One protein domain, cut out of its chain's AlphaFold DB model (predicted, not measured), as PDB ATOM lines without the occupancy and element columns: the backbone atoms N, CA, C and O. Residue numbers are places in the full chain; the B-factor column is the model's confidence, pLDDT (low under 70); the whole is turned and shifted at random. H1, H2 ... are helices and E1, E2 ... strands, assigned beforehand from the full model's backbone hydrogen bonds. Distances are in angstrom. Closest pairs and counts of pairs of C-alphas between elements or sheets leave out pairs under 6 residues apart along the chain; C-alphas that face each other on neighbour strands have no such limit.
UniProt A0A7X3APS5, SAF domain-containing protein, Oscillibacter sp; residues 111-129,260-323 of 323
ATOM      1  N   ILE A 111     130.451 219.045 149.628       67.25
ATOM      2  CA  ILE A 111     129.516 218.065 150.177       67.25
ATOM      3  C   ILE A 111     129.686 216.753 149.416       67.25
ATOM      4  O   ILE A 111     129.421 216.669 148.214       67.25
ATOM      5  N   HIS A 112     130.106 215.711 150.127       75.75
ATOM      6  CA  HIS A 112     130.216 214.363 149.588       75.75
ATOM      7  C   HIS A 112     129.027 213.518 150.042       75.75
ATOM      8  O   HIS A 112     128.980 213.039 151.170       75.75
ATOM      9  N   HIS A 113     128.067 213.300 149.144       82.69
ATOM     10  CA  HIS A 113     126.967 212.377 149.411       82.69
ATOM     11  C   HIS A 113     127.438 210.934 149.237       82.69
ATOM     12  O   HIS A 113     127.808 210.515 148.139       82.69
ATOM     13  N   LYS A 114     127.425 210.176 150.335       86.94
ATOM     14  CA  LYS A 114     127.790 208.756 150.349       86.94
ATOM     15  C   LYS A 114     126.783 207.885 149.598       86.94
ATOM     16  O   LYS A 114     127.168 206.885 148.998       86.94
ATOM     17  N   TYR A 115     125.514 208.278 149.619       91.06
ATOM     18  CA  TYR A 115     124.411 207.545 149.009       91.06
ATOM     19  C   TYR A 115     123.734 208.384 147.934       91.06
ATOM     20  O   TYR A 115     123.727 209.613 148.003       91.06
ATOM     21  N   LYS A 116     123.095 207.727 146.963       91.25
ATOM     22  CA  LYS A 116     122.118 208.413 146.112       91.25
ATOM     23  C   LYS A 116     120.761 208.408 146.791       91.25
ATOM     24  O   LYS A 116     120.360 207.398 147.370       91.25
ATOM     25  N   LYS A 117     120.023 209.514 146.678       89.50
ATOM     26  CA  LYS A 117     118.692 209.656 147.281       89.50
ATOM     27  C   LYS A 117     117.760 208.502 146.889       89.50
ATOM     28  O   LYS A 117     117.026 207.993 147.732       89.50
ATOM     29  N   GLU A 118     117.823 208.062 145.634       90.50
ATOM     30  CA  GLU A 118     116.966 207.009 145.084       90.50
ATOM     31  C   GLU A 118     117.274 205.621 145.671       90.50
ATOM     32  O   GLU A 118     116.384 204.775 145.743       90.50
ATOM     33  N   GLU A 119     118.512 205.385 146.118       92.75
ATOM     34  CA  GLU A 119     118.964 204.103 146.681       92.75
ATOM     35  C   GLU A 119     118.501 203.918 148.138       92.75
ATOM     36  O   GLU A 119     118.394 202.790 148.615       92.75
ATOM     37  N   LEU A 120     118.192 205.012 148.843       92.12
ATOM     38  CA  LEU A 120     117.853 204.991 150.269       92.12
ATOM     39  C   LEU A 120     116.426 204.508 150.562       92.12
ATOM     40  O   LEU A 120     116.144 204.085 151.683       92.12
ATOM     41  N   GLY A 121     115.506 204.618 149.597       92.38
ATOM     42  CA  GLY A 121     114.098 204.240 149.785       92.38
ATOM     43  C   GLY A 121     113.384 204.986 150.925       92.38
ATOM     44  O   GLY A 121     112.401 204.483 151.469       92.38
ATOM     45  N   LEU A 122     113.887 206.161 151.321       91.62
ATOM     46  CA  LEU A 122     113.303 206.978 152.386       91.62
ATOM     47  C   LEU A 122     112.014 207.668 151.911       91.62
ATOM     48  O   LEU A 122     111.883 207.993 150.730       91.62
ATOM     49  N   PRO A 123     111.054 207.933 152.814       93.44
ATOM     50  CA  PRO A 123     109.866 208.696 152.457       93.44
ATOM     51  C   PRO A 123     110.232 210.140 152.089       93.44
ATOM     52  O   PRO A 123     111.046 210.775 152.752       93.44
ATOM     53  N   GLU A 124     109.555 210.709 151.089       94.12
ATOM     54  CA  GLU A 124     109.738 212.120 150.698       94.12
ATOM     55  C   GLU A 124     109.290 213.106 151.792       94.12
ATOM     56  O   GLU A 124     109.723 214.260 151.835       94.12
ATOM     57  N   THR A 125     108.409 212.659 152.693       96.81
ATOM     58  CA  THR A 125     107.806 213.509 153.721       96.81
ATOM     59  C   THR A 125     107.814 212.882 155.107       96.81
ATOM     60  O   THR A 125     107.634 211.674 155.258       96.81
ATOM     61  N   ILE A 126     107.884 213.737 156.124       96.50
ATOM     62  CA  ILE A 126     107.666 213.434 157.537       96.50
ATOM     63  C   ILE A 126     106.510 214.283 158.077       96.50
ATOM     64  O   ILE A 126     106.313 215.426 157.673       96.50
ATOM     65  N   MET A 127     105.728 213.745 159.012       97.81
ATOM     66  CA  MET A 127     104.643 214.502 159.641       97.81
ATOM     67  C   MET A 127     105.200 215.573 160.595       97.81
ATOM     68  O   MET A 127     105.960 215.257 161.512       97.81
ATOM     69  N   GLY A 128     104.773 216.825 160.453       97.69
ATOM     70  CA  GLY A 128     105.252 217.953 161.258       97.69
ATOM     71  C   GLY A 128     104.240 219.092 161.368       97.69
ATOM     72  O   GLY A 128     103.168 219.043 160.775       97.69
ATOM     73  N   TYR A 129     104.567 220.109 162.155       98.00
ATOM     74  CA  TYR A 129     103.794 221.337 162.321       98.00
ATOM     75  C   TYR A 129     104.443 222.438 161.489       98.00
ATOM     76  O   TYR A 129     105.534 222.899 161.832       98.00
ATOM     77  N   GLU A 260     100.972 217.839 159.550       97.75
ATOM     78  CA  GLU A 260     100.867 217.753 158.099       97.75
ATOM     79  C   GLU A 260     102.140 217.134 157.506       97.75
ATOM     80  O   GLU A 260     103.212 217.250 158.110       97.75
ATOM     81  N   PRO A 261     102.066 216.511 156.317       98.00
ATOM     82  CA  PRO A 261     103.259 216.107 155.583       98.00
ATOM     83  C   PRO A 261     104.161 217.319 155.296       98.00
ATOM     84  O   PRO A 261     103.725 218.319 154.719       98.00
ATOM     85  N   CYS A 262     105.419 217.219 155.716       97.31
ATOM     86  CA  CYS A 262     106.488 218.195 155.518       97.31
ATOM     87  C   CYS A 262     107.670 217.504 154.821       97.31
ATOM     88  O   CYS A 262     107.861 216.307 155.034       97.31
ATOM     89  N   PRO A 263     108.463 218.204 153.996       96.38
ATOM     90  CA  PRO A 263     109.580 217.587 153.283       96.38
ATOM     91  C   PRO A 263     110.605 217.007 154.265       96.38
ATOM     92  O   PRO A 263     111.036 217.704 155.185       96.38
ATOM     93  N   LEU A 264     111.019 215.748 154.067       94.81
ATOM     94  CA  LEU A 264     112.025 215.106 154.926       94.81
ATOM     95  C   LEU A 264     113.349 215.891 154.918       94.81
ATOM     96  O   LEU A 264     113.973 216.051 155.963       94.81
ATOM     97  N   SER A 265     113.714 216.467 153.771       93.88
ATOM     98  CA  SER A 265     114.895 217.324 153.594       93.88
ATOM     99  C   SER A 265     114.889 218.599 154.447       93.88
ATOM    100  O   SER A 265     115.937 219.189 154.684       93.88
ATOM    101  N   GLY A 266     113.732 219.041 154.951       93.44
ATOM    102  CA  GLY A 266     113.674 220.178 155.873       93.44
ATOM    103  C   GLY A 266     113.958 219.809 157.336       93.44
ATOM    104  O   GLY A 266     114.037 220.705 158.175       93.44
ATOM    105  N   LEU A 267     114.097 218.518 157.667       94.69
ATOM    106  CA  LEU A 267     114.462 218.075 159.013       94.69
ATOM    107  C   LEU A 267     115.940 218.392 159.291       94.69
ATOM    108  O   LEU A 267     116.808 218.178 158.446       94.69
ATOM    109  N   ILE A 268     116.226 218.854 160.507       93.88
ATOM    110  CA  ILE A 268     117.587 219.101 160.990       93.88
ATOM    111  C   ILE A 268     117.880 218.106 162.114       93.88
ATOM    112  O   ILE A 268     117.133 218.052 163.095       93.88
ATOM    113  N   ILE A 269     118.945 217.314 161.967       91.62
ATOM    114  CA  ILE A 269     119.367 216.313 162.955       91.62
ATOM    115  C   ILE A 269     120.583 216.835 163.724       91.62
ATOM    116  O   ILE A 269     121.589 217.196 163.130       91.62
ATOM    117  N   GLY A 270     120.490 216.880 165.052       89.00
ATOM    118  CA  GLY A 270     121.618 217.217 165.920       89.00
ATOM    119  C   GLY A 270     122.287 215.959 166.476       89.00
ATOM    120  O   GLY A 270     121.594 215.130 167.065       89.00
ATOM    121  N   GLY A 271     123.606 215.839 166.326       83.12
ATOM    122  CA  GLY A 271     124.443 214.806 166.939       83.12
ATOM    123  C   GLY A 271     125.253 215.370 168.110       83.12
ATOM    124  O   GLY A 271     125.859 216.435 168.000       83.12
ATOM    125  N   TYR A 272     125.257 214.671 169.244       82.00
ATOM    126  CA  TYR A 272     126.081 215.013 170.405       82.00
ATOM    127  C   TYR A 272     126.520 213.744 171.132       82.00
ATOM    128  O   TYR A 272     125.710 212.848 171.375       82.00
ATOM    129  N   ASN A 273     127.786 213.711 171.538       78.75
ATOM    130  CA  ASN A 273     128.339 212.635 172.350       78.75
ATOM    131  C   ASN A 273     128.296 213.029 173.829       78.75
ATOM    132  O   ASN A 273     128.874 214.037 174.223       78.75
ATOM    133  N   GLY A 274     127.607 212.227 174.645       76.44
ATOM    134  CA  GLY A 274     127.523 212.410 176.096       76.44
ATOM    135  C   GLY A 274     128.779 211.930 176.827       76.44
ATOM    136  O   GLY A 274     129.834 212.552 176.757       76.44
ATOM    137  N   GLY A 275     128.661 210.826 177.569       75.38
ATOM    138  CA  GLY A 275     129.798 210.163 178.210       75.38
ATOM    139  C   GLY A 275     130.392 209.111 177.283       75.38
ATOM    140  O   GLY A 275     129.832 208.025 177.177       75.38
ATOM    141  N   SER A 276     131.493 209.436 176.602       73.56
ATOM    142  CA  SER A 276     132.156 208.480 175.710       73.56
ATOM    143  C   SER A 276     132.772 207.332 176.505       73.56
ATOM    144  O   SER A 276     133.431 207.544 177.522       73.56
ATOM    145  N   ASP A 277     132.622 206.124 175.983       83.56
ATOM    146  CA  ASP A 277     133.325 204.930 176.438       83.56
ATOM    147  C   ASP A 277     134.010 204.226 175.253       83.56
ATOM    148  O   ASP A 277     133.969 204.698 174.111       83.56
ATOM    149  N   TRP A 278     134.656 203.087 175.508       84.12
ATOM    150  CA  TRP A 278     135.343 202.329 174.462       84.12
ATOM    151  C   TRP A 278     134.386 201.674 173.451       84.12
ATOM    152  O   TRP A 278     134.834 201.311 172.366       84.12
ATOM    153  N   THR A 279     133.091 201.540 173.769       86.94
ATOM    154  CA  THR A 279     132.072 200.950 172.880       86.94
ATOM    155  C   THR A 279     131.441 201.974 171.940       86.94
ATOM    156  O   THR A 279     130.912 201.606 170.889       86.94
ATOM    157  N   SER A 280     131.535 203.261 172.278       85.06
ATOM    158  CA  SER A 280     130.921 204.369 171.541       85.06
ATOM    159  C   SER A 280     131.396 204.404 170.084       85.06
ATOM    160  O   SER A 280     130.589 204.334 169.159       85.06
ATOM    161  N   GLY A 281     132.719 204.380 169.872       82.88
ATOM    162  CA  GLY A 281     133.330 204.328 168.536       82.88
ATOM    163  C   GLY A 281     133.153 202.995 167.800       82.88
ATOM    164  O   GLY A 281     133.443 202.911 166.615       82.88
ATOM    165  N   LEU A 282     132.669 201.959 168.486       84.06
ATOM    166  CA  LEU A 282     132.489 200.612 167.943       84.06
ATOM    167  C   LEU A 282     131.046 200.319 167.522       84.06
ATOM    168  O   LEU A 282     130.800 199.340 166.825       84.06
ATOM    169  N   SER A 283     130.086 201.117 167.989       85.56
ATOM    170  CA  SER A 283     128.665 200.804 167.844       85.56
ATOM    171  C   SER A 283     127.829 202.042 167.537       85.56
ATOM    172  O   SER A 283     127.502 202.290 166.378       85.56
ATOM    173  N   ALA A 284     127.496 202.837 168.554       85.06
ATOM    174  CA  ALA A 284     126.582 203.962 168.430       85.06
ATOM    175  C   ALA A 284     127.082 205.013 167.432       85.06
ATOM    176  O   ALA A 284     126.307 205.444 166.581       85.06
ATOM    177  N   ASN A 285     128.366 205.386 167.489       86.62
ATOM    178  CA  ASN A 285     128.894 206.463 166.653       86.62
ATOM    179  C   ASN A 285     128.876 206.094 165.159       86.62
ATOM    180  O   ASN A 285     128.338 206.890 164.393       86.62
ATOM    181  N   PRO A 286     129.360 204.908 164.722       84.62
ATOM    182  CA  PRO A 286     129.210 204.487 163.330       84.62
ATOM    183  C   PRO A 286     127.755 204.496 162.850       84.62
ATOM    184  O   PRO A 286     127.467 205.034 161.789       84.62
ATOM    185  N   VAL A 287     126.815 203.969 163.646       88.00
ATOM    186  CA  VAL A 287     125.395 203.904 163.254       88.00
ATOM    187  C   VAL A 287     124.769 205.296 163.131       88.00
ATOM    188  O   VAL A 287     123.995 205.543 162.207       88.00
ATOM    189  N   VAL A 288     125.094 206.217 164.042       88.19
ATOM    190  CA  VAL A 288     124.637 207.612 163.964       88.19
ATOM    191  C   VAL A 288     125.256 208.319 162.757       88.19
ATOM    192  O   VAL A 288     124.532 209.012 162.048       88.19
ATOM    193  N   GLY A 289     126.544 208.090 162.484       85.69
ATOM    194  CA  GLY A 289     127.225 208.600 161.294       85.69
ATOM    195  C   GLY A 289     126.544 208.146 160.002       85.69
ATOM    196  O   GLY A 289     126.220 208.979 159.161       85.69
ATOM    197  N   GLU A 290     126.203 206.857 159.889       88.56
ATOM    198  CA  GLU A 290     125.435 206.342 158.745       88.56
ATOM    199  C   GLU A 290     124.065 207.017 158.617       88.56
ATOM    200  O   GLU A 290     123.670 207.433 157.529       88.56
ATOM    201  N   ALA A 291     123.333 207.176 159.722       90.94
ATOM    202  CA  ALA A 291     122.031 207.839 159.702       90.94
ATOM    203  C   ALA A 291     122.129 209.313 159.260       90.94
ATOM    204  O   ALA A 291     121.256 209.798 158.535       90.94
ATOM    205  N   ILE A 292     123.189 210.017 159.670       90.25
ATOM    206  CA  ILE A 292     123.480 211.388 159.236       90.25
ATOM    207  C   ILE A 292     123.822 211.415 157.744       90.25
ATOM    208  O   ILE A 292     123.209 212.188 157.011       90.25
ATOM    209  N   ASP A 293     124.715 210.544 157.270       89.25
ATOM    210  CA  ASP A 293     125.100 210.459 155.855       89.25
ATOM    211  C   ASP A 293     123.888 210.159 154.955       89.25
ATOM    212  O   ASP A 293     123.730 210.764 153.887       89.25
ATOM    213  N   MET A 294     122.991 209.265 155.390       92.00
ATOM    214  CA  MET A 294     121.719 208.989 154.716       92.00
ATOM    215  C   MET A 294     120.823 210.234 154.674       92.00
ATOM    216  O   MET A 294     120.262 210.559 153.626       92.00
ATOM    217  N   HIS A 295     120.695 210.959 155.790       92.56
ATOM    218  CA  HIS A 295     119.865 212.165 155.874       92.56
ATOM    219  C   HIS A 295     120.397 213.305 154.996       92.56
ATOM    220  O   HIS A 295     119.631 213.925 154.257       92.56
ATOM    221  N   LEU A 296     121.711 213.537 155.005       90.88
ATOM    222  CA  LEU A 296     122.376 214.505 154.129       90.88
ATOM    223  C   LEU A 296     122.188 214.136 152.654       90.88
ATOM    224  O   LEU A 296     121.857 214.990 151.834       90.88
ATOM    225  N   SER A 297     122.327 212.852 152.314       91.56
ATOM    226  CA  SER A 297     122.091 212.330 150.956       91.56
ATOM    227  C   SER A 297     120.629 212.467 150.501       91.56
ATOM    228  O   SER A 297     120.358 212.568 149.306       91.56
ATOM    229  N   ALA A 298     119.677 212.545 151.437       91.25
ATOM    230  CA  ALA A 298     118.276 212.865 151.157       91.25
ATOM    231  C   ALA A 298     117.995 214.381 151.023       91.25
ATOM    232  O   ALA A 298     116.841 214.779 150.835       91.25
ATOM    233  N   GLY A 299     119.026 215.231 151.105       90.62
ATOM    234  CA  GLY A 299     118.926 216.694 151.058       90.62
ATOM    235  C   GLY A 299     118.627 217.343 152.412       90.62
ATOM    236  O   GLY A 299     118.253 218.514 152.455       90.62
ATOM    237  N   GLY A 300     118.735 216.576 153.498       91.81
ATOM    238  CA  GLY A 300     118.608 217.042 154.871       91.81
ATOM    239  C   GLY A 300     119.797 217.870 155.351       91.81
ATOM    240  O   GLY A 300     120.776 218.075 154.636       91.81
ATOM    241  N   ARG A 301     119.720 218.330 156.604       91.12
ATOM    242  CA  ARG A 301     120.823 219.011 157.300       91.12
ATOM    243  C   ARG A 301     121.136 218.321 158.619       91.12
ATOM    244  O   ARG A 301     120.228 217.804 159.279       91.12
ATOM    245  N   ALA A 302     122.398 218.367 159.024       89.25
ATOM    246  CA  ALA A 302     122.849 217.838 160.300       89.25
ATOM    247  C   ALA A 302     123.783 218.826 161.003       89.25
ATOM    248  O   ALA A 302     124.487 219.588 160.355       89.25
ATOM    249  N   VAL A 303     123.772 218.813 162.332       86.50
ATOM    250  CA  VAL A 303     124.695 219.586 163.164       86.50
ATOM    251  C   VAL A 303     125.327 218.629 164.155       86.50
ATOM    252  O   VAL A 303     124.637 218.109 165.030       86.50
ATOM    253  N   GLU A 304     126.631 218.412 164.055       78.00
ATOM    254  CA  GLU A 304     127.374 217.674 165.072       78.00
ATOM    255  C   GLU A 304     128.082 218.622 166.033       78.00
ATOM    256  O   GLU A 304     128.801 219.539 165.633       78.00
ATOM    257  N   VAL A 305     127.895 218.378 167.327       72.94
ATOM    258  CA  VAL A 305     128.600 219.083 168.391       72.94
ATOM    259  C   VAL A 305     129.513 218.089 169.090       72.94
ATOM    260  O   VAL A 305     129.062 217.196 169.805       72.94
ATOM    261  N   CYS A 306     130.817 218.264 168.893       64.25
ATOM    262  CA  CYS A 306     131.841 217.418 169.485       64.25
ATOM    263  C   CYS A 306     132.661 218.203 170.517       64.25
ATOM    264  O   CYS A 306     133.091 219.330 170.262       64.25
ATOM    265  N   ALA A 307     132.908 217.609 171.686       50.00
ATOM    266  CA  ALA A 307     133.857 218.162 172.646       50.00
ATOM    267  C   ALA A 307     135.282 218.139 172.057       50.00
ATOM    268  O   ALA A 307     135.634 217.234 171.300       50.00
ATOM    269  N   ALA A 308     136.119 219.107 172.442       42.72
ATOM    270  CA  ALA A 308     137.477 219.289 171.913       42.72
ATOM    271  C   ALA A 308     138.391 218.045 172.018       42.72
ATOM    272  O   ALA A 308     139.371 217.960 171.285       42.72
ATOM    273  N   ALA A 309     138.067 217.094 172.901       36.97
ATOM    274  CA  ALA A 309     138.811 215.850 173.118       36.97
ATOM    275  C   ALA A 309     138.491 214.727 172.111       36.97
ATOM    276  O   ALA A 309     139.163 213.703 172.117       36.97
ATOM    277  N   ALA A 310     137.469 214.893 171.271       37.47
ATOM    278  CA  ALA A 310     137.000 213.862 170.348       37.47
ATOM    279  C   ALA A 310     137.086 214.305 168.884       37.47
ATOM    280  O   ALA A 310     136.336 213.796 168.066       37.47
ATOM    281  N   ILE A 311     137.988 215.239 168.548       42.00
ATOM    282  CA  ILE A 311     138.332 215.539 167.153       42.00
ATOM    283  C   ILE A 311     139.192 214.362 166.663       42.00
ATOM    284  O   ILE A 311     140.388 214.347 166.962       42.00
ATOM    285  N   PRO A 312     138.639 213.359 165.950       40.78
ATOM    286  CA  PRO A 312     139.448 212.335 165.318       40.78
ATOM    287  C   PRO A 312     140.263 213.031 164.217       40.78
ATOM    288  O   PRO A 312     139.985 214.193 163.889       40.78
ATOM    289  N   PRO A 313     141.236 212.361 163.582       40.91
ATOM    290  CA  PRO A 313     141.804 212.871 162.338       40.91
ATOM    291  C   PRO A 313     140.651 213.284 161.415       40.91
ATOM    292  O   PRO A 313     139.800 212.472 161.043       40.91
ATOM    293  N   GLN A 314     140.570 214.587 161.132       41.09
ATOM    294  CA  GLN A 314     139.354 215.251 160.649       41.09
ATOM    295  C   GLN A 314     138.830 214.702 159.318       41.09
ATOM    296  O   GLN A 314     137.690 214.978 158.970       41.09
ATOM    297  N   ARG A 315     139.586 213.842 158.626       36.53
ATOM    298  CA  ARG A 315     139.098 213.040 157.497       36.53
ATOM    299  C   ARG A 315     137.843 212.212 157.805       36.53
ATOM    300  O   ARG A 315     137.076 211.994 156.873       36.53
ATOM    301  N   LEU A 316     137.618 211.770 159.051       37.81
ATOM    302  CA  LEU A 316     136.399 211.025 159.416       37.81
ATOM    303  C   LEU A 316     135.188 211.934 159.692       37.81
ATOM    304  O   LEU A 316     134.094 211.608 159.255       37.81
ATOM    305  N   LEU A 317     135.368 213.084 160.356       36.03
ATOM    306  CA  LEU A 317     134.271 214.029 160.639       36.03
ATOM    307  C   LEU A 317     133.930 214.934 159.444       36.03
ATOM    308  O   LEU A 317     132.768 215.259 159.223       36.03
ATOM    309  N   MET A 318     134.920 215.340 158.644       31.22
ATOM    310  CA  MET A 318     134.711 216.254 157.510       31.22
ATOM    311  C   MET A 318     133.940 215.623 156.349       31.22
ATOM    312  O   MET A 318     133.503 216.346 155.463       31.22
ATOM    313  N   ARG A 319     133.714 214.303 156.358       32.91
ATOM    314  CA  ARG A 319     132.772 213.686 155.415       32.91
ATOM    315  C   ARG A 319     131.306 214.000 155.747       32.91
ATOM    316  O   ARG A 319     130.493 213.961 154.832       32.91
ATOM    317  N   SER A 320     130.993 214.386 156.988       30.00
ATOM    318  CA  SER A 320     129.605 214.499 157.472       30.00
ATOM    319  C   SER A 320     129.276 215.831 158.177       30.00
ATOM    320  O   SER A 320     128.105 216.111 158.421       30.00
ATOM    321  N   ALA A 321     130.267 216.673 158.507       24.62
ATOM    322  CA  ALA A 321     130.087 217.852 159.374       24.62
ATOM    323  C   ALA A 321     130.017 219.224 158.664       24.62
ATOM    324  O   ALA A 321     129.926 220.251 159.339       24.62
ATOM    325  N   CYS A 322     130.036 219.274 157.330       26.80
ATOM    326  CA  CYS A 322     129.828 220.511 156.568       26.80
ATOM    327  C   CYS A 322     128.465 220.485 155.862       26.80
ATOM    328  O   CYS A 322     128.386 220.133 154.685       26.80
ATOM    329  N   ALA A 323     127.402 220.854 156.581       26.03
ATOM    330  CA  ALA A 323     126.078 221.152 156.025       26.03
ATOM    331  C   ALA A 323     125.364 222.245 156.833       26.03
ATOM    332  O   ALA A 323     125.452 222.214 158.081       26.03
TER     333      ALA A 323
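This is residues 111 to 129 and 260 to 323 of the 323 residues of the protein "SAF domain-containing protein" of Oscillibacter sp (UniProt A0A7X3APS5). In a model with little regular structure, helix H1 packs on a two-strand parallel sheet, E3 and E4, while the antiparallel pair E1 and E2 lies at one end of the long axis. Residues 277 to 283 stick out. The 83 printed residues, class mixed, hold E1, E2, E3, H1, E4 in 33. They are only just compact, close to loose: radius of gyration of the C-alphas 13.8 A, spans 40 by 26 by 21 A.

Find E1, residues 125 to 129, from C-alpha 125 at (107.806, 213.509, 153.721), 12.3 A long. Then come E2, 260 to 263, 10.0 A; E3, 268 to 272, 13.3 A; H1, 284 to 297, 19.9 A; and E4, 301 to 305, 13.5 A, ending at (128.600, 219.083, 168.391).

E3, H1 and E4 form a strand-helix-strand unit, parallel neighbour strands with a helix between, its crossover right-handed; N 271 and O 303 are 2.8 A apart. The closest C-alphas of H1 and E4, Ile 292 and Ala 302, are 6.6 A apart. In H1 every O i to N i+4 pair is within hydrogen-bond range. Between E1 and E2, N 126 and O 262 are 2.8 A apart. E2 and E3 are apart.

Residues 130 to 259 are cut out, C-alphas 129 and 260 being 6.3 A apart. The link E3 to H1 is long. Confidence is under 70 at residues 111 and 306 to 323.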